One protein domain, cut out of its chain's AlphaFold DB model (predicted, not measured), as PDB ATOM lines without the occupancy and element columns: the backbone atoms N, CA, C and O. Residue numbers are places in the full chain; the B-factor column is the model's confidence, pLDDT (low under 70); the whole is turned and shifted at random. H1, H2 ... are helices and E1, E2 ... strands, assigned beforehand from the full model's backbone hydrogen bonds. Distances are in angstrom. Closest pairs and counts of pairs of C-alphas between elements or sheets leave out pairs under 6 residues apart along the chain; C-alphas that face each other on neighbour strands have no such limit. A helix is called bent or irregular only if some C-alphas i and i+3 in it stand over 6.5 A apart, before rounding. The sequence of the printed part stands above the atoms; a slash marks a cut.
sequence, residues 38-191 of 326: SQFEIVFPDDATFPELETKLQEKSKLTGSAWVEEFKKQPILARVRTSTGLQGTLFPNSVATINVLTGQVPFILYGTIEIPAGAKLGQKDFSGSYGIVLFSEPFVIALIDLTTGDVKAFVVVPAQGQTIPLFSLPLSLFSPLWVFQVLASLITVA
ATOM      1  N   SER A  38      35.985 -39.276 -52.008       43.59
ATOM      2  CA  SER A  38      37.295 -39.924 -52.185       43.59
ATOM      3  C   SER A  38      38.461 -39.273 -51.424       43.59
ATOM      4  O   SER A  38      39.591 -39.740 -51.537       43.59
ATOM      5  N   GLN A  39      38.214 -38.193 -50.674       59.38
ATOM      6  CA  GLN A  39      39.258 -37.470 -49.941       59.38
ATOM      7  C   GLN A  39      39.196 -37.708 -48.428       59.38
ATOM      8  O   GLN A  39      40.240 -37.825 -47.803       59.38
ATOM      9  N   PHE A  40      38.007 -37.812 -47.834       69.69
ATOM     10  CA  PHE A  40      37.855 -38.017 -46.391       69.69
ATOM     11  C   PHE A  40      37.787 -39.502 -46.054       69.69
ATOM     12  O   PHE A  40      37.028 -40.248 -46.668       69.69
ATOM     13  N   GLU A  41      38.537 -39.911 -45.040       81.12
ATOM     14  CA  GLU A  41      38.490 -41.272 -44.520       81.12
ATOM     15  C   GLU A  41      37.557 -41.313 -43.308       81.12
ATOM     16  O   GLU A  41      37.654 -40.487 -42.399       81.12
ATOM     17  N   ILE A  42      36.603 -42.246 -43.318       84.00
ATOM     18  CA  ILE A  42      35.645 -42.432 -42.226       84.00
ATOM     19  C   ILE A  42      35.998 -43.732 -41.523       84.00
ATOM     20  O   ILE A  42      35.944 -44.801 -42.130       84.00
ATOM     21  N   VAL A  43      36.307 -43.630 -40.237       85.31
ATOM     22  CA  VAL A  43      36.754 -44.746 -39.409       85.31
ATOM     23  C   VAL A  43      35.657 -45.075 -38.403       85.31
ATOM     24  O   VAL A  43      35.231 -44.223 -37.620       85.31
ATOM     25  N   PHE A  44      35.188 -46.317 -38.429       91.19
ATOM     26  CA  PHE A  44      34.158 -46.837 -37.527       91.19
ATOM     27  C   PHE A  44      34.772 -47.784 -36.482       91.19
ATOM     28  O   PHE A  44      35.892 -48.235 -36.693       91.19
ATOM     29  N   PRO A  45      34.071 -48.118 -35.379       88.94
ATOM     30  CA  PRO A  45      34.611 -48.969 -34.309       88.94
ATOM     31  C   PRO A  45      35.105 -50.355 -34.745       88.94
ATOM     32  O   PRO A  45      35.887 -50.979 -34.039       88.94
ATOM     33  N   ASP A  46      34.629 -50.854 -35.884       87.38
ATOM     34  CA  ASP A  46      35.063 -52.116 -36.482       87.38
ATOM     35  C   ASP A  46      36.362 -52.003 -37.303       87.38
ATOM     36  O   ASP A  46      36.899 -53.018 -37.741       87.38
ATOM     37  N   ASP A  47      36.878 -50.790 -37.507       90.50
ATOM     38  CA  ASP A  47      38.132 -50.529 -38.207       90.50
ATOM     39  C   ASP A  47      39.347 -50.667 -37.272       90.50
ATOM     40  O   ASP A  47      39.321 -50.249 -36.112       90.50
ATOM     41  N   ALA A  48      40.453 -51.212 -37.786       88.06
ATOM     42  CA  ALA A  48      41.682 -51.423 -37.022       88.06
ATOM     43  C   ALA A  48      42.352 -50.116 -36.556       88.06
ATOM     44  O   ALA A  48      43.083 -50.126 -35.568       88.06
ATOM     45  N   THR A  49      42.109 -49.000 -37.248       86.81
ATOM     46  CA  THR A  49      42.659 -47.679 -36.902       86.81
ATOM     47  C   THR A  49      41.855 -46.960 -35.816       86.81
ATOM     48  O   THR A  49      42.348 -46.013 -35.197       86.81
ATOM     49  N   PHE A  50      40.634 -47.421 -35.524       90.19
ATOM     50  CA  PHE A  50      39.742 -46.776 -34.564       90.19
ATOM     51  C   PHE A  50      40.314 -46.699 -33.137       90.19
ATOM     52  O   PHE A  50      40.307 -45.600 -32.575       90.19
ATOM     53  N   PRO A  51      40.864 -47.783 -32.546       90.81
ATOM     54  CA  PRO A  51      41.382 -47.737 -31.176       90.81
ATOM     55  C   PRO A  51      42.553 -46.762 -31.014       90.81
ATOM     56  O   PRO A  51      42.729 -46.158 -29.955       90.81
ATOM     57  N   GLU A  52      43.355 -46.574 -32.066       90.56
ATOM     58  CA  GLU A  52      44.465 -45.619 -32.058       90.56
ATOM     59  C   GLU A  52      43.952 -44.172 -32.000       90.56
ATOM     60  O   GLU A  52      44.445 -43.362 -31.212       90.56
ATOM     61  N   LEU A  53      42.931 -43.848 -32.800       89.00
ATOM     62  CA  LEU A  53      42.294 -42.529 -32.799       89.00
ATOM     63  C   LEU A  53      41.558 -42.245 -31.486       89.00
ATOM     64  O   LEU A  53      41.627 -41.127 -30.974       89.00
ATOM     65  N   GLU A  54      40.901 -43.254 -30.917       90.00
ATOM     66  CA  GLU A  54      40.244 -43.157 -29.614       90.00
ATOM     67  C   GLU A  54      41.250 -42.904 -28.490       90.00
ATOM     68  O   GLU A  54      41.058 -41.985 -27.691       90.00
ATOM     69  N   THR A  55      42.373 -43.626 -28.492       90.25
ATOM     70  CA  THR A  55      43.468 -43.410 -27.535       90.25
ATOM     71  C   THR A  55      44.016 -41.986 -27.644       90.25
ATOM     72  O   THR A  55      44.111 -41.282 -26.641       90.25
ATOM     73  N   LYS A  56      44.290 -41.505 -28.863       88.75
ATOM     74  CA  LYS A  56      44.770 -40.132 -29.102       88.75
ATOM     75  C   LYS A  56      43.782 -39.073 -28.618       88.75
ATOM     76  O   LYS A  56      44.185 -38.076 -28.013       88.75
ATOM     77  N   LEU A  57      42.488 -39.275 -28.871       89.69
ATOM     78  CA  LEU A  57      41.442 -38.384 -28.378       89.69
ATOM     79  C   LEU A  57      41.424 -38.371 -26.845       89.69
ATOM     80  O   LEU A  57      41.360 -37.291 -26.256       89.69
ATOM     81  N   GLN A  58      41.511 -39.538 -26.205       89.31
ATOM     82  CA  GLN A  58      41.525 -39.670 -24.749       89.31
ATOM     83  C   GLN A  58      42.765 -39.024 -24.118       89.31
ATOM     84  O   GLN A  58      42.647 -38.345 -23.099       89.31
ATOM     85  N   GLU A  59      43.945 -39.173 -24.718       89.25
ATOM     86  CA  GLU A  59      45.179 -38.534 -24.248       89.25
ATOM     87  C   GLU A  59      45.086 -37.002 -24.300       89.25
ATOM     88  O   GLU A  59      45.498 -36.313 -23.360       89.25
ATOM     89  N   LYS A  60      44.497 -36.460 -25.376       84.75
ATOM     90  CA  LYS A  60      44.316 -35.014 -25.572       84.75
ATOM     91  C   LYS A  60      43.211 -34.433 -24.693       84.75
ATOM     92  O   LYS A  60      43.362 -33.319 -24.187       84.75
ATOM     93  N   SER A  61      42.104 -35.153 -24.524       86.81
ATOM     94  CA  SER A  61      40.921 -34.644 -23.828       86.81
ATOM     95  C   SER A  61      40.896 -34.954 -22.339       86.81
ATOM     96  O   SER A  61      40.403 -34.143 -21.558       86.81
ATOM     97  N   LYS A  62      41.434 -36.113 -21.944       88.75
ATOM     98  CA  LYS A  62      41.250 -36.738 -20.626       88.75
ATOM     99  C   LYS A  62      39.776 -37.012 -20.284       88.75
ATOM    100  O   LYS A  62      39.430 -37.127 -19.110       88.75
ATOM    101  N   LEU A  63      38.913 -37.108 -21.297       87.00
ATOM    102  CA  LEU A  63      37.471 -37.330 -21.172       87.00
ATOM    103  C   LEU A  63      37.072 -38.664 -21.809       87.00
ATOM    104  O   LEU A  63      37.550 -39.015 -22.887       87.00
ATOM    105  N   THR A  64      36.152 -39.379 -21.158       86.94
ATOM    106  CA  THR A  64      35.594 -40.656 -21.629       86.94
ATOM    107  C   THR A  64      34.139 -40.805 -21.193       86.94
ATOM    108  O   THR A  64      33.781 -40.365 -20.096       86.94
ATOM    109  N   GLY A  65      33.316 -41.476 -22.005       87.31
ATOM    110  CA  GLY A  65      31.931 -41.805 -21.659       87.31
ATOM    111  C   GLY A  65      31.117 -40.579 -21.239       87.31
ATOM    112  O   GLY A  65      31.209 -39.512 -21.849       87.31
ATOM    113  N   SER A  66      30.359 -40.694 -20.148       89.12
ATOM    114  CA  SER A  66      29.453 -39.642 -19.665       89.12
ATOM    115  C   SER A  66      30.122 -38.290 -19.377       89.12
ATOM    116  O   SER A  66      29.443 -37.264 -19.428       89.12
ATOM    117  N   ALA A  67      31.441 -38.250 -19.147       89.00
ATOM    118  CA  ALA A  67      32.176 -36.996 -18.990       89.00
ATOM    119  C   ALA A  67      32.074 -36.110 -20.245       89.00
ATOM    120  O   ALA A  67      31.961 -34.892 -20.124       89.00
ATOM    121  N   TRP A  68      32.025 -36.709 -21.441       89.62
ATOM    122  CA  TRP A  68      31.770 -35.966 -22.673       89.62
ATOM    123  C   TRP A  68      30.396 -35.315 -22.663       89.62
ATOM    124  O   TRP A  68      30.280 -34.123 -22.929       89.62
ATOM    125  N   VAL A  69      29.359 -36.082 -22.324       88.94
ATOM    126  CA  VAL A  69      27.971 -35.604 -22.308       88.94
ATOM    127  C   VAL A  69      27.830 -34.381 -21.401       88.94
ATOM    128  O   VAL A  69      27.207 -33.389 -21.782       88.94
ATOM    129  N   GLU A  70      28.452 -34.418 -20.223       89.75
ATOM    130  CA  GLU A  70      28.459 -33.287 -19.297       89.75
ATOM    131  C   GLU A  70      29.213 -32.076 -19.859       89.75
ATOM    132  O   GLU A  70      28.722 -30.952 -19.758       89.75
ATOM    133  N   GLU A  71      30.359 -32.276 -20.510       87.56
ATOM    134  CA  GLU A  71      31.085 -31.180 -21.160       87.56
ATOM    135  C   GLU A  71      30.294 -30.534 -22.302       87.56
ATOM    136  O   GLU A  71      30.286 -29.306 -22.410       87.56
ATOM    137  N   PHE A  72      29.562 -31.320 -23.097       86.81
ATOM    138  CA  PHE A  72      28.664 -30.813 -24.140       86.81
ATOM    139  C   PHE A  72      27.493 -30.003 -23.565       86.81
ATOM    140  O   PHE A  72      27.144 -28.964 -24.124       86.81
ATOM    141  N   LYS A  73      26.911 -30.422 -22.432       86.19
ATOM    142  CA  LYS A  73      25.821 -29.688 -21.758       86.19
ATOM    143  C   LYS A  73      26.265 -28.349 -21.172       86.19
ATOM    144  O   LYS A  73      25.457 -27.427 -21.087       86.19
ATOM    145  N   LYS A  74      27.529 -28.238 -20.756       87.06
ATOM    146  CA  LYS A  74      28.098 -26.996 -20.207       87.06
ATOM    147  C   LYS A  74      28.335 -25.932 -21.276       87.06
ATOM    148  O   LYS A  74      28.504 -24.763 -20.927       87.06
ATOM    149  N   GLN A  75      28.387 -26.311 -22.556       81.69
ATOM    150  CA  GLN A  75      28.729 -25.360 -23.604       81.69
ATOM    151  C   GLN A  75      27.583 -24.371 -23.855       81.69
ATOM    152  O   GLN A  75      26.444 -24.784 -24.094       81.69
ATOM    153  N   PRO A  76      27.865 -23.056 -23.863       75.19
ATOM    154  CA  PRO A  76      26.898 -22.077 -24.332       75.19
ATOM    155  C   PRO A  76      26.579 -22.316 -25.809       75.19
ATOM    156  O   PRO A  76      27.429 -22.729 -26.597       75.19
ATOM    157  N   ILE A  77      25.342 -22.027 -26.198       78.31
ATOM    158  CA  ILE A  77      24.896 -22.162 -27.583       78.31
ATOM    159  C   ILE A  77      25.191 -20.859 -28.326       78.31
ATOM    160  O   ILE A  77      24.714 -19.802 -27.925       78.31
ATOM    161  N   LEU A  78      25.950 -20.946 -29.421       68.88
ATOM    162  CA  LEU A  78      26.186 -19.825 -30.332       68.88
ATOM    163  C   LEU A  78      25.066 -19.721 -31.373       68.88
ATOM    164  O   LEU A  78      24.504 -18.652 -31.576       68.88
ATOM    165  N   ALA A  79      24.757 -20.830 -32.049       61.91
ATOM    166  CA  ALA A  79      23.785 -20.865 -33.138       61.91
ATOM    167  C   ALA A  79      23.203 -22.269 -33.333       61.91
ATOM    168  O   ALA A  79      23.778 -23.257 -32.881       61.91
ATOM    169  N   ARG A  80      22.080 -22.364 -34.050       74.38
ATOM    170  CA  ARG A  80      21.512 -23.633 -34.525       74.38
ATOM    171  C   ARG A  80      21.463 -23.632 -36.047       74.38
ATOM    172  O   ARG A  80      21.112 -22.622 -36.651       74.38
ATOM    173  N   VAL A  81      21.810 -24.756 -36.654       62.34
ATOM    174  CA  VAL A  81      21.880 -24.950 -38.104       62.34
ATOM    175  C   VAL A  81      20.963 -26.091 -38.525       62.34
ATOM    176  O   VAL A  81      20.781 -27.061 -37.794       62.34
ATOM    177  N   ARG A  82      20.369 -25.975 -39.714       63.81
ATOM    178  CA  ARG A  82      19.547 -27.027 -40.317       63.81
ATOM    179  C   ARG A  82      19.821 -27.104 -41.812       63.81
ATOM    180  O   ARG A  82      19.852 -26.080 -42.490       63.81
ATOM    181  N   THR A  83      20.006 -28.315 -42.317       55.75
ATOM    182  CA  THR A  83      20.192 -28.593 -43.748       55.75
ATOM    183  C   THR A  83      18.864 -28.955 -44.414       55.75
ATOM    184  O   THR A  83      17.904 -29.360 -43.752       55.75
ATOM    185  N   SER A  84      18.812 -28.857 -45.744       52.66
ATOM    186  CA  SER A  84      17.663 -29.305 -46.544       52.66
ATOM    187  C   SER A  84      17.422 -30.816 -46.469       52.66
ATOM    188  O   SER A  84      16.303 -31.257 -46.711       52.66
ATOM    189  N   THR A  85      18.436 -31.604 -46.096       55.31
ATOM    190  CA  THR A  85      18.346 -33.063 -45.917       55.31
ATOM    191  C   THR A  85      17.812 -33.467 -44.542       55.31
ATOM    192  O   THR A  85      17.636 -34.651 -44.276       55.31
ATOM    193  N   GLY A  86      17.521 -32.500 -43.664       62.59
ATOM    194  CA  GLY A  86      16.953 -32.753 -42.338       62.59
ATOM    195  C   GLY A  86      17.978 -32.881 -41.212       62.59
ATOM    196  O   GLY A  86      17.561 -33.002 -40.063       62.59
ATOM    197  N   LEU A  87      19.283 -32.780 -41.499       65.06
ATOM    198  CA  LEU A  87      20.311 -32.689 -40.455       65.06
ATOM    199  C   LEU A  87      20.138 -31.390 -39.679       65.06
ATOM    200  O   LEU A  87      20.025 -30.321 -40.288       65.06
ATOM    201  N   GLN A  88      20.154 -31.486 -38.358       74.25
ATOM    202  CA  GLN A  88      20.131 -30.338 -37.456       74.25
ATOM    203  C   GLN A  88      21.436 -30.300 -36.672       74.25
ATOM    204  O   GLN A  88      22.087 -31.320 -36.505       74.25
ATOM    205  N   GLY A  89      21.850 -29.132 -36.204       76.94
ATOM    206  CA  GLY A  89      23.039 -29.022 -35.378       76.94
ATOM    207  C   GLY A  89      23.054 -27.770 -34.531       76.94
ATOM    208  O   GLY A  89      22.345 -26.802 -34.807       76.94
ATOM    209  N   THR A  90      23.877 -27.791 -33.495       77.12
ATOM    210  CA  THR A  90      24.123 -26.650 -32.613       77.12
ATOM    211  C   THR A  90      25.597 -26.298 -32.688       77.12
ATOM    212  O   THR A  90      26.430 -27.187 -32.616       77.12
ATOM    213  N   LEU A  91      25.939 -25.023 -32.832       77.38
ATOM    214  CA  LEU A  91      27.318 -24.537 -32.831       77.38
ATOM    215  C   LEU A  91      27.633 -23.913 -31.472       77.38
ATOM    216  O   LEU A  91      26.782 -23.220 -30.904       77.38
ATOM    217  N   PHE A  92      28.848 -24.115 -30.967       77.56
ATOM    218  CA  PHE A  92      29.311 -23.515 -29.710       77.56
ATOM    219  C   PHE A  92      30.279 -22.349 -29.951       77.56
ATOM    220  O   PHE A  92      30.943 -22.329 -30.981       77.56
ATOM    221  N   PRO A  93      30.441 -21.384 -29.028       62.91
ATOM    222  CA  PRO A  93      31.352 -20.246 -29.202       62.91
ATOM    223  C   PRO A  93      32.815 -20.639 -29.434       62.91
ATOM    224  O   PRO A  93      33.505 -19.998 -30.225       62.91
ATOM    225  N   ASN A  94      33.265 -21.740 -28.821       63.12
ATOM    226  CA  ASN A  94      34.624 -22.274 -28.980       63.12
ATOM    227  C   ASN A  94      34.928 -22.746 -30.408       63.12
ATOM    228  O   ASN A  94      36.087 -22.935 -30.767       63.12
ATOM    229  N   SER A  95      33.903 -22.885 -31.244       55.69
ATOM    230  CA  SER A  95      34.055 -23.244 -32.646       55.69
ATOM    231  C   SER A  95      34.880 -22.195 -33.426       55.69
ATOM    232  O   SER A  95      35.629 -22.562 -34.325       55.69
ATOM    233  N   VAL A  96      34.882 -20.912 -33.032       53.09
ATOM    234  CA  VAL A  96      35.707 -19.856 -33.672       53.09
ATOM    235  C   VAL A  96      37.219 -20.070 -33.451       53.09
ATOM    236  O   VAL A  96      38.046 -19.507 -34.166       53.09
ATOM    237  N   ALA A  97      37.603 -20.923 -32.498       57.44
ATOM    238  CA  ALA A  97      38.988 -21.138 -32.093       57.44
ATOM    239  C   ALA A  97      39.725 -22.234 -32.888       57.44
ATOM    240  O   ALA A  97      40.780 -22.678 -32.449       57.44
ATOM    241  N   THR A  98      39.227 -22.697 -34.045       58.69
ATOM    242  CA  THR A  98      39.823 -23.826 -34.801       58.69
ATOM    243  C   THR A  98      41.320 -23.662 -35.105       58.69
ATOM    244  O   THR A  98      42.066 -24.642 -35.107       58.69
ATOM    245  N   ILE A  99      41.792 -22.423 -35.263       59.72
ATOM    246  CA  ILE A  99      43.218 -22.091 -35.426       59.72
ATOM    247  C   ILE A  99      44.042 -22.533 -34.211       59.72
ATOM    248  O   ILE A  99      45.174 -22.982 -34.370       59.72
ATOM    249  N   ASN A 100      43.486 -22.477 -33.003       61.97
ATOM    250  CA  ASN A 100      44.182 -22.856 -31.776       61.97
ATOM    251  C   ASN A 100      44.430 -24.373 -31.714       61.97
ATOM    252  O   ASN A 100      45.446 -24.797 -31.175       61.97
ATOM    253  N   VAL A 101      43.555 -25.201 -32.301       62.84
ATOM    254  CA  VAL A 101      43.794 -26.656 -32.428       62.84
ATOM    255  C   VAL A 101      44.861 -26.936 -33.479       62.84
ATOM    256  O   VAL A 101      45.764 -27.740 -33.254       62.84
ATOM    257  N   LEU A 102      44.797 -26.238 -34.615       62.47
ATOM    258  CA  LEU A 102      45.763 -26.378 -35.711       62.47
ATOM    259  C   LEU A 102      47.175 -25.920 -35.331       62.47
ATOM    260  O   LEU A 102      48.155 -26.488 -35.795       62.47
ATOM    261  N   THR A 103      47.277 -24.903 -34.479       59.81
ATOM    262  CA  THR A 103      48.548 -24.393 -33.943       59.81
ATOM    263  C   THR A 103      49.033 -25.173 -32.718       59.81
ATOM    264  O   THR A 103      50.068 -24.824 -32.157       59.81
ATOM    265  N   GLY A 104      48.292 -26.198 -32.275       61.53
ATOM    266  CA  GLY A 104      48.607 -26.983 -31.077       61.53
ATOM    267  C   GLY A 104      48.456 -26.218 -29.757       61.53
ATOM    268  O   GLY A 104      48.836 -26.730 -28.709       61.53
ATOM    269  N   GLN A 105      47.899 -25.001 -29.783       63.56
ATOM    270  CA  GLN A 105      47.656 -24.187 -28.588       63.56
ATOM    271  C   GLN A 105      46.573 -24.779 -27.684       63.56
ATOM    272  O   GLN A 105      46.630 -24.604 -26.468       63.56
ATOM    273  N   VAL A 106      45.588 -25.472 -28.263       70.88
ATOM    274  CA  VAL A 106      44.611 -26.258 -27.505       70.88
ATOM    275  C   VAL A 106      44.543 -27.687 -28.045       70.88
ATOM    276  O   VAL A 106      44.606 -27.890 -29.259       70.88
ATOM    277  N   PRO A 107      44.416 -28.693 -27.163       72.75
ATOM    278  CA  PRO A 107      44.502 -30.096 -27.559       72.75
ATOM    279  C   PRO A 107      43.279 -30.572 -28.355       72.75
ATOM    280  O   PRO A 107      43.403 -31.466 -29.190       72.75
ATOM    281  N   PHE A 108      42.107 -29.977 -28.116       81.25
ATOM    282  CA  PHE A 108      40.860 -30.258 -28.824       81.25
ATOM    283  C   PHE A 108      39.873 -29.087 -28.679       81.25
ATOM    284  O   PHE A 108      40.057 -28.210 -27.833       81.25
ATOM    285  N   ILE A 109      38.809 -29.086 -29.485       81.38
ATOM    286  CA  ILE A 109      37.676 -28.153 -29.397       81.38
ATOM    287  C   ILE A 109      36.357 -28.921 -29.428       81.38
ATOM    288  O   ILE A 109      36.139 -29.777 -30.286       81.38
ATOM    289  N   LEU A 110      35.446 -28.538 -28.532       84.06
ATOM    290  CA  LEU A 110      34.028 -28.863 -28.627       84.06
ATOM    291  C   LEU A 110      33.377 -27.919 -29.625       84.06
ATOM    292  O   LEU A 110      33.221 -26.722 -29.378       84.06
ATOM    293  N   TYR A 111      33.039 -28.463 -30.780       79.00
ATOM    294  CA  TYR A 111      32.641 -27.657 -31.915       79.00
ATOM    295  C   TYR A 111      31.136 -27.389 -31.939       79.00
ATOM    296  O   TYR A 111      30.680 -26.303 -32.309       79.00
ATOM    297  N   GLY A 112      30.360 -28.379 -31.516       87.19
ATOM    298  CA  GLY A 112      28.915 -28.329 -31.574       87.19
ATOM    299  C   GLY A 112      28.286 -29.705 -31.462       87.19
ATOM    300  O   GLY A 112      28.948 -30.676 -31.104       87.19
ATOM    301  N   THR A 113      27.013 -29.795 -31.813       89.31
ATOM    302  CA  THR A 113      26.267 -31.047 -31.917       89.31
ATOM    303  C   THR A 113      25.643 -31.187 -33.300       89.31
ATOM    304  O   THR A 113      25.417 -30.192 -33.991       89.31
ATOM    305  N   ILE A 114      25.356 -32.420 -33.701       86.50
ATOM    306  CA  ILE A 114      24.621 -32.768 -34.914       86.50
ATOM    307  C   ILE A 114      23.588 -33.849 -34.601       86.50
ATOM    308  O   ILE A 114      23.884 -34.847 -33.953       86.50
ATOM    309  N   GLU A 115      22.369 -33.643 -35.073       86.94
ATOM    310  CA  GLU A 115      21.284 -34.611 -35.056       86.94
ATOM    311  C   GLU A 115      21.121 -35.171 -36.465       86.94
ATOM    312  O   GLU A 115      20.870 -34.439 -37.433       86.94
ATOM    313  N   ILE A 116      21.288 -36.484 -36.568       85.88
ATOM    314  CA  ILE A 116      21.261 -37.230 -37.814       85.88
ATOM    315  C   ILE A 116      19.978 -38.073 -37.836       85.88
ATOM    316  O   ILE A 116      19.795 -38.909 -36.946       85.88
ATOM    317  N   PRO A 117      19.074 -37.863 -38.812       79.88
ATOM    318  CA  PRO A 117      17.780 -38.532 -38.843       79.88
ATOM    319  C   PRO A 117      17.922 -40.036 -39.096       79.88
ATOM    320  O   PRO A 117      18.892 -40.502 -39.696       79.88
ATOM    321  N   ALA A 118      16.915 -40.799 -38.669       81.50
ATOM    322  CA  ALA A 118      16.834 -42.229 -38.944       81.50
ATOM    323  C   ALA A 118      16.866 -42.513 -40.458       81.50
ATOM    324  O   ALA A 118      16.279 -41.776 -41.252       81.50
ATOM    325  N   GLY A 119      17.552 -43.588 -40.855       77.44
ATOM    326  CA  GLY A 119      17.731 -43.959 -42.265       77.44
ATOM    327  C   GLY A 119      18.798 -43.148 -43.009       77.44
ATOM    328  O   GLY A 119      18.966 -43.320 -44.218       77.44
ATOM    329  N   ALA A 120      19.523 -42.266 -42.316       80.19
ATOM    330  CA  ALA A 120      20.731 -41.659 -42.847       80.19
ATOM    331  C   ALA A 120      21.919 -42.626 -42.785       80.19
ATOM    332  O   ALA A 120      21.968 -43.551 -41.969       80.19
ATOM    333  N   LYS A 121      22.891 -42.380 -43.658       81.25
ATOM    334  CA  LYS A 121      24.140 -43.125 -43.729       81.25
ATOM    335  C   LYS A 121      25.329 -42.190 -43.652       81.25
ATOM    336  O   LYS A 121      25.323 -41.147 -44.299       81.25
ATOM    337  N   LEU A 122      26.364 -42.602 -42.935       82.50
ATOM    338  CA  LEU A 122      27.685 -41.986 -42.942       82.50
ATOM    339  C   LEU A 122      28.633 -42.954 -43.656       82.50
ATOM    340  O   LEU A 122      28.737 -44.110 -43.257       82.50
ATOM    341  N   GLY A 123      29.278 -42.533 -44.748       70.50
ATOM    342  CA  GLY A 123      30.218 -43.413 -45.461       70.50
ATOM    343  C   GLY A 123      29.614 -44.753 -45.902       70.50
ATOM    344  O   GLY A 123      30.287 -45.774 -45.848       70.50
ATOM    345  N   GLN A 124      28.334 -44.756 -46.302       75.56
ATOM    346  CA  GLN A 124      27.529 -45.935 -46.679       75.56
ATOM    347  C   GLN A 124      27.046 -46.852 -45.540       75.56
ATOM    348  O   GLN A 124      26.217 -47.727 -45.807       75.56
ATOM    349  N   LYS A 125      27.474 -46.641 -44.288       80.00
ATOM    350  CA  LYS A 125      26.939 -47.352 -43.116       80.00
ATOM    351  C   LYS A 125      25.780 -46.588 -42.494       80.00
ATOM    352  O   LYS A 125      25.814 -45.361 -42.444       80.00
ATOM    353  N   ASP A 126      24.772 -47.309 -42.011       86.19
ATOM    354  CA  ASP A 126      23.644 -46.705 -41.301       86.19
ATOM    355  C   ASP A 126      24.150 -45.979 -40.050       86.19
ATOM    356  O   ASP A 126      24.877 -46.546 -39.231       86.19
ATOM    357  N   PHE A 127      23.806 -44.699 -39.934       87.50
ATOM    358  CA  PHE A 127      24.319 -43.831 -38.883       87.50
ATOM    359  C   PHE A 127      23.288 -42.746 -38.578       87.50
ATOM    360  O   PHE A 127      23.012 -41.889 -39.416       87.50
ATOM    361  N   SER A 128      22.691 -42.803 -37.390       88.31
ATOM    362  CA  SER A 128      21.619 -41.899 -36.967       88.31
ATOM    363  C   SER A 128      21.602 -41.747 -35.455       88.31
ATOM    364  O   SER A 128      21.817 -42.724 -34.743       88.31
ATOM    365  N   GLY A 129      21.268 -40.554 -34.973       88.44
ATOM    366  CA  GLY A 129      21.296 -40.225 -33.553       88.44
ATOM    367  C   GLY A 129      21.736 -38.787 -33.310       88.44
ATOM    368  O   GLY A 129      21.824 -37.984 -34.241       88.44
ATOM    369  N   SER A 130      22.023 -38.473 -32.050       91.75
ATOM    370  CA  SER A 130      22.493 -37.155 -31.628       91.75
ATOM    371  C   SER A 130      23.950 -37.247 -31.200       91.75
ATOM    372  O   SER A 130      24.277 -37.962 -30.255       91.75
ATOM    373  N   TYR A 131      24.815 -36.507 -31.887       93.06
ATOM    374  CA  TYR A 131      26.259 -36.603 -31.728       93.06
ATOM    375  C   TYR A 131      26.887 -35.256 -31.387       93.06
ATOM    376  O   TYR A 131      26.546 -34.223 -31.961       93.06
ATOM    377  N   GLY A 132      27.832 -35.266 -30.462       91.88
ATOM    378  CA  GLY A 132      28.766 -34.190 -30.208       91.88
ATOM    379  C   GLY A 132      29.893 -34.226 -31.231       91.88
ATOM    380  O   GLY A 132      30.384 -35.294 -31.591       91.88
ATOM    381  N   ILE A 133      30.295 -33.052 -31.702       90.69
ATOM    382  CA  ILE A 133      31.374 -32.873 -32.668       90.69
ATOM    383  C   ILE A 133      32.600 -32.387 -31.902       90.69
ATOM    384  O   ILE A 133      32.613 -31.261 -31.390       90.69
ATOM    385  N   VAL A 134      33.632 -33.225 -31.845       88.81
ATOM    386  CA  VAL A 134      34.929 -32.868 -31.260       88.81
ATOM    387  C   VAL A 134      35.974 -32.811 -32.351       88.81
ATOM    388  O   VAL A 134      36.065 -33.712 -33.178       88.81
ATOM    389  N   LEU A 135      36.780 -31.759 -32.334       85.19
ATOM    390  CA  LEU A 135      37.887 -31.592 -33.257       85.19
ATOM    391  C   LEU A 135      39.217 -31.654 -32.512       85.19
ATOM    392  O   LEU A 135      39.389 -30.941 -31.525       85.19
ATOM    393  N   PHE A 136      40.172 -32.433 -33.015       81.00
ATOM    394  CA  PHE A 136      41.545 -32.470 -32.510       81.00
ATOM    395  C   PHE A 136      42.562 -32.605 -33.657       81.00
ATOM    396  O   PHE A 136      42.211 -32.997 -34.771       81.00
ATOM    397  N   SER A 137      43.810 -32.195 -33.412       71.19
ATOM    398  CA  SER A 137      44.892 -32.156 -34.412       71.19
ATOM    399  C   SER A 137      45.881 -33.321 -34.276       71.19
ATOM    400  O   SER A 137      46.052 -33.856 -33.181       71.19
ATOM    401  N   GLU A 138      46.569 -33.624 -35.389       61.44
ATOM    402  CA  GLU A 138      47.557 -34.702 -35.633       61.44
ATOM    403  C   GLU A 138      47.022 -36.150 -35.796       61.44
ATOM    404  O   GLU A 138      47.178 -36.976 -34.893       61.44
ATOM    405  N   PRO A 139      46.498 -36.519 -36.990       63.59
ATOM    406  CA  PRO A 139      46.054 -35.653 -38.093       63.59
ATOM    407  C   PRO A 139      44.800 -34.848 -37.711       63.59
ATOM    408  O   PRO A 139      44.308 -34.938 -36.592       63.59
ATOM    409  N   PHE A 140      44.303 -33.987 -38.600       74.56
ATOM    410  CA  PHE A 140      43.054 -33.269 -38.336       74.56
ATOM    411  C   PHE A 140      41.889 -34.266 -38.345       74.56
ATOM    412  O   PHE A 140      41.513 -34.778 -39.402       74.56
ATOM    413  N   VAL A 141      41.346 -34.558 -37.163       81.12
ATOM    414  CA  VAL A 141      40.319 -35.584 -36.969       81.12
ATOM    415  C   VAL A 141      39.100 -34.988 -36.282       81.12
ATOM    416  O   VAL A 141      39.199 -34.260 -35.291       81.12
ATOM    417  N   ILE A 142      37.929 -35.327 -36.818       87.50
ATOM    418  CA  ILE A 142      36.630 -35.021 -36.228       87.50
ATOM    419  C   ILE A 142      36.099 -36.301 -35.584       87.50
ATOM    420  O   ILE A 142      35.888 -37.292 -36.277       87.50
ATOM    421  N   ALA A 143      35.861 -36.281 -34.277       90.94
ATOM    422  CA  ALA A 143      35.203 -37.364 -33.558       90.94
ATOM    423  C   ALA A 143      33.706 -37.072 -33.400       90.94
ATOM    424  O   ALA A 143      33.317 -35.958 -33.029       90.94
ATOM    425  N   LEU A 144      32.878 -38.084 -33.658       93.19
ATOM    426  CA  LEU A 144      31.438 -38.064 -33.417       93.19
ATOM    427  C   LEU A 144      31.135 -38.851 -32.142       93.19
ATOM    428  O   LEU A 144      31.283 -40.073 -32.109       93.19
ATOM    429  N   ILE A 145      30.722 -38.136 -31.097       92.56
ATOM    430  CA  ILE A 145      30.482 -38.685 -29.759       92.56
ATOM    431  C   ILE A 145      28.985 -38.807 -29.524       92.56
ATOM    432  O   ILE A 145      28.278 -37.812 -29.610       92.56
ATOM    433  N   ASP A 146      28.483 -39.994 -29.213       93.31
ATOM    434  CA  ASP A 146      27.074 -40.193 -28.875       93.31
ATOM    435  C   ASP A 146      26.694 -39.346 -27.650       93.31
ATOM    436  O   ASP A 146      27.300 -39.470 -26.588       93.31
ATOM    437  N   LEU A 147      25.700 -38.463 -27.770       90.00
ATOM    438  CA  LEU A 147      25.302 -37.573 -26.668       90.00
ATOM    439  C   LEU A 147      24.468 -38.272 -25.586       90.00
ATOM    440  O   LEU A 147      24.166 -37.661 -24.561       90.00
ATOM    441  N   THR A 148      24.102 -39.533 -25.799       89.38
ATOM    442  CA  THR A 148      23.391 -40.374 -24.835       89.38
ATOM    443  C   THR A 148      24.378 -41.162 -23.983       89.38
ATOM    444  O   THR A 148      24.253 -41.174 -22.760       89.38
ATOM    445  N   THR A 149      25.360 -41.813 -24.616       89.81
ATOM    446  CA  THR A 149      26.311 -42.702 -23.919       89.81
ATOM    447  C   THR A 149      27.671 -42.056 -23.662       89.81
ATOM    448  O   THR A 149      28.351 -42.406 -22.698       89.81
ATOM    449  N   GLY A 150      28.055 -41.078 -24.481       86.00
ATOM    450  CA  GLY A 150      29.380 -40.466 -24.469       86.00
ATOM    451  C   GLY A 150      30.461 -41.297 -25.161       86.00
ATOM    452  O   GLY A 150      31.640 -40.960 -25.056       86.00
ATOM    453  N   ASP A 151      30.079 -42.371 -25.857       91.62
ATOM    454  CA  ASP A 151      31.014 -43.189 -26.632       91.62
ATOM    455  C   ASP A 151      31.342 -42.517 -27.964       91.62
ATOM    456  O   ASP A 151      30.477 -41.902 -28.597       91.62
ATOM    457  N   VAL A 152      32.556 -42.729 -28.461       91.88
ATOM    458  CA  VAL A 152      32.887 -42.362 -29.836       91.88
ATOM    459  C   VAL A 152      32.244 -43.373 -30.790       91.88
ATOM    460  O   VAL A 152      32.380 -44.581 -30.614       91.88
ATOM    461  N   LYS A 153      31.510 -42.895 -31.800       91.44
ATOM    462  CA  LYS A 153      30.807 -43.755 -32.772       91.44
ATOM    463  C   LYS A 153      31.397 -43.710 -34.175       91.44
ATOM    464  O   LYS A 153      31.151 -44.628 -34.950       91.44
ATOM    465  N   ALA A 154      32.157 -42.670 -34.501       91.69
ATOM    466  CA  ALA A 154      32.909 -42.577 -35.747       91.69
ATOM    467  C   ALA A 154      33.980 -41.486 -35.652       91.69
ATOM    468  O   ALA A 154      33.814 -40.499 -34.926       91.69
ATOM    469  N   PHE A 155      35.025 -41.631 -36.459       89.62
ATOM    470  CA  PHE A 155      35.955 -40.562 -36.784       89.62
ATOM    471  C   PHE A 155      35.859 -40.206 -38.265       89.62
ATOM    472  O   PHE A 155      35.648 -41.066 -39.117       89.62
ATOM    473  N   VAL A 156      36.059 -38.930 -38.565       86.56
ATOM    474  CA  VAL A 156      36.305 -38.437 -39.918       86.56
ATOM    475  C   VAL A 156      37.712 -37.864 -39.940       86.56
ATOM    476  O   VAL A 156      37.986 -36.832 -39.320       86.56
ATOM    477  N   VAL A 157      38.603 -38.550 -40.643       80.75
ATOM    478  CA  VAL A 157      39.982 -38.132 -40.861       80.75
ATOM    479  C   VAL A 157      40.011 -37.257 -42.105       80.75
ATOM    480  O   VAL A 157      39.633 -37.664 -43.207       80.75
ATOM    481  N   VAL A 158      40.439 -36.012 -41.920       69.62
ATOM    482  CA  VAL A 158      40.611 -35.071 -43.023       69.62
ATOM    483  C   VAL A 158      42.020 -35.259 -43.582       69.62
ATOM    484  O   VAL A 158      42.987 -35.146 -42.823       69.62
ATOM    485  N   PRO A 159      42.175 -35.510 -44.892       58.31
ATOM    486  CA  PRO A 159      43.485 -35.697 -45.494       58.31
ATOM    487  C   PRO A 159      44.263 -34.380 -45.420       58.31
ATOM    488  O   PRO A 159      44.030 -33.438 -46.179       58.31
ATOM    489  N   ALA A 160      45.234 -34.309 -44.519       51.53
ATOM    490  CA  ALA A 160      46.296 -33.328 -44.641       51.53
ATOM    491  C   ALA A 160      47.206 -33.820 -45.771       51.53
ATOM    492  O   ALA A 160      48.003 -34.736 -45.572       51.53
ATOM    493  N   GLN A 161      47.072 -33.269 -46.980       37.88
ATOM    494  CA  GLN A 161      48.051 -33.519 -48.037       37.88
ATOM    495  C   GLN A 161      49.420 -33.016 -47.570       37.88
ATOM    496  O   GLN A 161      49.691 -31.835 -47.736       37.88
ATOM    497  N   GLY A 162      50.243 -33.887 -46.976       32.50
ATOM    498  CA  GLY A 162      51.716 -33.891 -46.964       32.50
ATOM    499  C   GLY A 162      52.492 -32.579 -46.778       32.50
ATOM    500  O   GLY A 162      53.685 -32.552 -47.059       32.50
ATOM    501  N   GLN A 163      51.872 -31.493 -46.336       32.56
ATOM    502  CA  GLN A 163      52.497 -30.202 -46.136       32.56
ATOM    503  C   GLN A 163      52.288 -29.823 -44.684       32.56
ATOM    504  O   GLN A 163      51.164 -29.770 -44.188       32.56
ATOM    505  N   THR A 164      53.389 -29.514 -44.009       35.84
ATOM    506  CA  THR A 164      53.402 -28.468 -42.994       35.84
ATOM    507  C   THR A 164      52.699 -27.258 -43.593       35.84
ATOM    508  O   THR A 164      53.284 -26.506 -44.365       35.84
ATOM    509  N   ILE A 165      51.402 -27.129 -43.318       34.62
ATOM    510  CA  ILE A 165      50.586 -26.035 -43.818       34.62
ATOM    511  C   ILE A 165      51.189 -24.758 -43.231       34.62
ATOM    512  O   ILE A 165      51.118 -24.563 -42.013       34.62
ATOM    513  N   PRO A 166      51.789 -23.868 -44.040       30.53
ATOM    514  CA  PRO A 166      52.205 -22.579 -43.535       30.53
ATOM    515  C   PRO A 166      50.919 -21.841 -43.161       30.53
ATOM    516  O   PRO A 166      50.099 -21.529 -44.027       30.53
ATOM    517  N   LEU A 167      50.733 -21.553 -41.871       34.81
ATOM    518  CA  LEU A 167      49.585 -20.807 -41.328       34.81
ATOM    519  C   LEU A 167      49.323 -19.462 -42.038       34.81
ATOM    520  O   LEU A 167      48.254 -18.882 -41.884       34.81
ATOM    521  N   PHE A 168      50.277 -18.982 -42.837       31.89
ATOM    522  CA  PHE A 168      50.244 -17.704 -43.539       31.89
ATOM    523  C   PHE A 168      49.678 -17.753 -44.970       31.89
ATOM    524  O   PHE A 168      49.588 -16.700 -45.596       31.89
ATOM    525  N   SER A 169      49.290 -18.919 -45.506       24.58
ATOM    526  CA  SER A 169      48.831 -19.031 -46.909       24.58
ATOM    527  C   SER A 169      47.475 -19.709 -47.127       24.58
ATOM    528  O   SER A 169      47.062 -19.858 -48.275       24.58
ATOM    529  N   LEU A 170      46.749 -20.090 -46.071       32.09
ATOM    530  CA  LEU A 170      45.374 -20.571 -46.220       32.09
ATOM    531  C   LEU A 170      44.368 -19.434 -46.026       32.09
ATOM    532  O   LEU A 170      44.489 -18.673 -45.063       32.09
ATOM    533  N   PRO A 171      43.338 -19.315 -46.884       34.69
ATOM    534  CA  PRO A 171      42.214 -18.456 -46.567       34.69
ATOM    535  C   PRO A 171      41.572 -18.999 -45.284       34.69
ATOM    536  O   PRO A 171      41.092 -20.132 -45.245       34.69
ATOM    537  N   LEU A 172      41.567 -18.179 -44.228       37.00
ATOM    538  CA  LEU A 172      40.995 -18.456 -42.898       37.00
ATOM    539  C   LEU A 172      39.531 -18.958 -42.936       37.00
ATOM    540  O   LEU A 172      39.006 -19.431 -41.932       37.00
ATOM    541  N   SER A 173      38.874 -18.900 -44.099       38.88
ATOM    542  CA  SER A 173      37.551 -19.465 -44.369       38.88
ATOM    543  C   SER A 173      37.491 -21.000 -44.362       38.88
ATOM    544  O   SER A 173      36.405 -21.545 -44.175       38.88
ATOM    545  N   LEU A 174      38.614 -21.705 -44.563       42.81
ATOM    546  CA  LEU A 174      38.654 -23.173 -44.699       42.81
ATOM    547  C   LEU A 174      38.552 -23.951 -43.377       42.81
ATOM    548  O   LEU A 174      38.405 -25.164 -43.409       42.81
ATOM    549  N   PHE A 175      38.585 -23.278 -42.226       52.84
ATOM    550  CA  PHE A 175      38.490 -23.928 -40.910       52.84
ATOM    551  C   PHE A 175      37.437 -23.282 -40.014       52.84
ATOM    552  O   PHE A 175      37.538 -23.299 -38.792       52.84
ATOM    553  N   SER A 176      36.431 -22.664 -40.626       54.84
ATOM    554  CA  SER A 176      35.349 -22.024 -39.890       54.84
ATOM    555  C   SER A 176      34.313 -23.036 -39.398       54.84
ATOM    556  O   SER A 176      34.127 -24.059 -40.058       54.84
ATOM    557  N   PRO A 177      33.560 -22.677 -38.341       53.75
ATOM    558  CA  PRO A 177      32.154 -22.974 -38.037       53.75
ATOM    559  C   PRO A 177      31.410 -23.970 -38.906       53.75
ATOM    560  O   PRO A 177      30.851 -25.004 -38.552       53.75
ATOM    561  N   LEU A 178      31.306 -23.472 -40.116       58.38
ATOM    562  CA  LEU A 178      30.401 -23.942 -41.122       58.38
ATOM    563  C   LEU A 178      31.090 -24.987 -41.981       58.38
ATOM    564  O   LEU A 178      30.410 -25.863 -42.491       58.38
ATOM    565  N   TRP A 179      32.417 -24.948 -42.095       63.34
ATOM    566  CA  TRP A 179      33.182 -25.899 -42.884       63.34
ATOM    567  C   TRP A 179      33.137 -27.306 -42.280       63.34
ATOM    568  O   TRP A 179      32.798 -28.242 -42.993       63.34
ATOM    569  N   VAL A 180      33.369 -27.474 -40.970       65.12
ATOM    570  CA  VAL A 180      33.278 -28.806 -40.326       65.12
ATOM    571  C   VAL A 180      31.858 -29.362 -40.450       65.12
ATOM    572  O   VAL A 180      31.669 -30.534 -40.772       65.12
ATOM    573  N   PHE A 181      30.845 -28.510 -40.268       63.97
ATOM    574  CA  PHE A 181      29.452 -28.911 -40.440       63.97
ATOM    575  C   PHE A 181      29.125 -29.267 -41.902       63.97
ATOM    576  O   PHE A 181      28.403 -30.225 -42.153       63.97
ATOM    577  N   GLN A 182      29.685 -28.544 -42.876       63.12
ATOM    578  CA  GLN A 182      29.559 -28.842 -44.306       63.12
ATOM    579  C   GLN A 182      30.263 -30.144 -44.694       63.12
ATOM    580  O   GLN A 182      29.700 -30.908 -45.475       63.12
ATOM    581  N   VAL A 183      31.446 -30.426 -44.136       67.44
ATOM    582  CA  VAL A 183      32.152 -31.701 -44.325       67.44
ATOM    583  C   VAL A 183      31.265 -32.837 -43.835       67.44
ATOM    584  O   VAL A 183      30.926 -33.716 -44.622       67.44
ATOM    585  N   LEU A 184      30.788 -32.776 -42.588       70.44
ATOM    586  CA  LEU A 184      29.890 -33.796 -42.042       70.44
ATOM    587  C   LEU A 184      28.611 -33.940 -42.879       70.44
ATOM    588  O   LEU A 184      28.250 -35.049 -43.259       70.44
ATOM    589  N   ALA A 185      27.968 -32.831 -43.250       65.88
ATOM    590  CA  ALA A 185      26.770 -32.855 -44.086       65.88
ATOM    591  C   ALA A 185      27.017 -33.435 -45.491       65.88
ATOM    592  O   ALA A 185      26.103 -34.011 -46.070       65.88
ATOM    593  N   SER A 186      28.228 -33.305 -46.041       65.31
ATOM    594  CA  SER A 186      28.595 -33.898 -47.334       65.31
ATOM    595  C   SER A 186      28.857 -35.406 -47.261       65.31
ATOM    596  O   SER A 186      28.660 -36.113 -48.248       65.31
ATOM    597  N   LEU A 187      29.277 -35.901 -46.091       68.62
ATOM    598  CA  LEU A 187      29.555 -37.317 -45.837       68.62
ATOM    599  C   LEU A 187      28.310 -38.093 -45.395       68.62
ATOM    600  O   LEU A 187      28.281 -39.321 -45.504       68.62
ATOM    601  N   ILE A 188      27.287 -37.382 -44.912       72.12
ATOM    602  CA  ILE A 188      26.011 -37.961 -44.508       72.12
ATOM    603  C   ILE A 188      25.047 -37.958 -45.693       72.12
ATOM    604  O   ILE A 188      24.545 -36.922 -46.125       72.12
ATOM    605  N   THR A 189      24.721 -39.146 -46.187       72.75
ATOM    606  CA  THR A 189      23.643 -39.334 -47.154       72.75
ATOM    607  C   THR A 189      22.367 -39.674 -46.408       72.75
ATOM    608  O   THR A 189      22.236 -40.762 -45.850       72.75
ATOM    609  N   VAL A 190      21.407 -38.758 -46.404       66.69
ATOM    610  CA  VAL A 190      20.043 -39.062 -45.964       66.69
ATOM    611  C   VAL A 190      19.316 -39.669 -47.156       66.69
ATOM    612  O   VAL A 190      19.375 -39.100 -48.248       66.69
ATOM    613  N   ALA A 191      18.683 -40.833 -46.979       59.31
ATOM    614  CA  ALA A 191      17.869 -41.421 -48.035       59.31
ATOM    615  C   ALA A 191      16.886 -40.360 -48.545       59.31
ATOM    616  O   ALA A 191      16.158 -39.750 -47.756       59.31
TER     617      ALA A 191
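What this domain is: This is residues 38 to 191 of the 326 residues of an uncharacterized protein of Fraserbacteria sp. (strain RBG_16_55_9) (UniProt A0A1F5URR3). A strongly twisted sheet of seven strands curls round helix H5, while H1 and H2 cross its other face, making three layers with helices on both faces of the sheet. H3 packs on E4, and E5 and E9 form a small second sheet by the last residues of H5. The printed part has 154 residues, with elements in the order E1 H1 H2 E2 E3 H3 E4 E5 E6 E7 E8 H4 H5 E9. The large sheet runs E1, E8, E7, E6, E4, E3, E2, antiparallel throughout, and the class is mixed, helices and strands. The whole is compact, with a radius of gyration of the C-alphas of 14.6 A, and rounded, spanning 41 by 35 by 32 A.

Where its parts are: E1 is residues 41 to 43, with C-alpha 41 at (38.490, -41.272, -44.520). H1 is residues 50 to 61, 16.2 A long, and H2 residues 66 to 74, 12.7 A. E2 is residues 79 to 82 and E3 residues 88 to 91. H3, residues 93 to 102, spans 17.0 A and is irregular: C-alphas 96 and 99 are 8.0 A apart. E4, residues 108 to 116, spans 22.7 A and bends by 52 degrees at residue 112. E5 is residues 120 to 122, E6 129 to 136, 21.7 A, E7 141 to 146, 16.2 A, and E8 152 to 157, 13.8 A. H4 is residues 172 to 175, H5 177 to 187, 16.5 A, and E9 188 to 190, ending at C-alpha 190, (20.043, -39.062, -45.964).

How they stand to each other: E6, E7 and E8 form a meander, each strand the antiparallel neighbour of the one before; N 143 and O 134 are 2.8 A apart, N 156 and O 142 2.8 A, both within hydrogen-bond range. So are N 43 and O 155 of E1 and E8, 2.9 A, N 114 and O 131 of E4 and E6, 2.8 A, N 90 and O 113 of E3 and E4, 2.9 A, and N 81 and O 89 of the hairpin E2 and E3, 2.8 A. H1 runs across the strands at a height of 9.1 A over the sheet; its closest C-alphas to E8 are those of Glu 54 and Val 152, 7.4 A. H2 also runs across, at 9.7 A; its closest C-alphas to E6 are those of Phe 72 and Gly 132, 6.9 A. H3 and H5 are on the face opposite H2. H3 comes closest to E4 at the C-alphas of Ser 95 and Tyr 111, 4.7 A. H3 and H5 are close but not clearly touching, about perpendicular at 80 degrees, closest at the C-alphas of Ser 95 and Pro 177, 5.7 A. H4 is not on the sheet. E5 and E9 are antiparallel, with N 121 and O 189 2.8 A apart. Every O i to N i+4 pair is within hydrogen-bond range in H1 and H2, 6 of 7 in H5 and 1 of 6 in H3, where 5 of 7 O i to N i+3 pairs are; H4 is too short for an i+4 pair.

The domain as a whole: The C-alphas farthest apart, those of Gly 119 and Phe 168, are 41.8 A apart. The printed part has no cut. The long link is E8 to H4, residues 158 to 171. Mean pLDDT of the printed part is 73.5; 58 residues are under 70, among them 93 to 105 and 158 to 183.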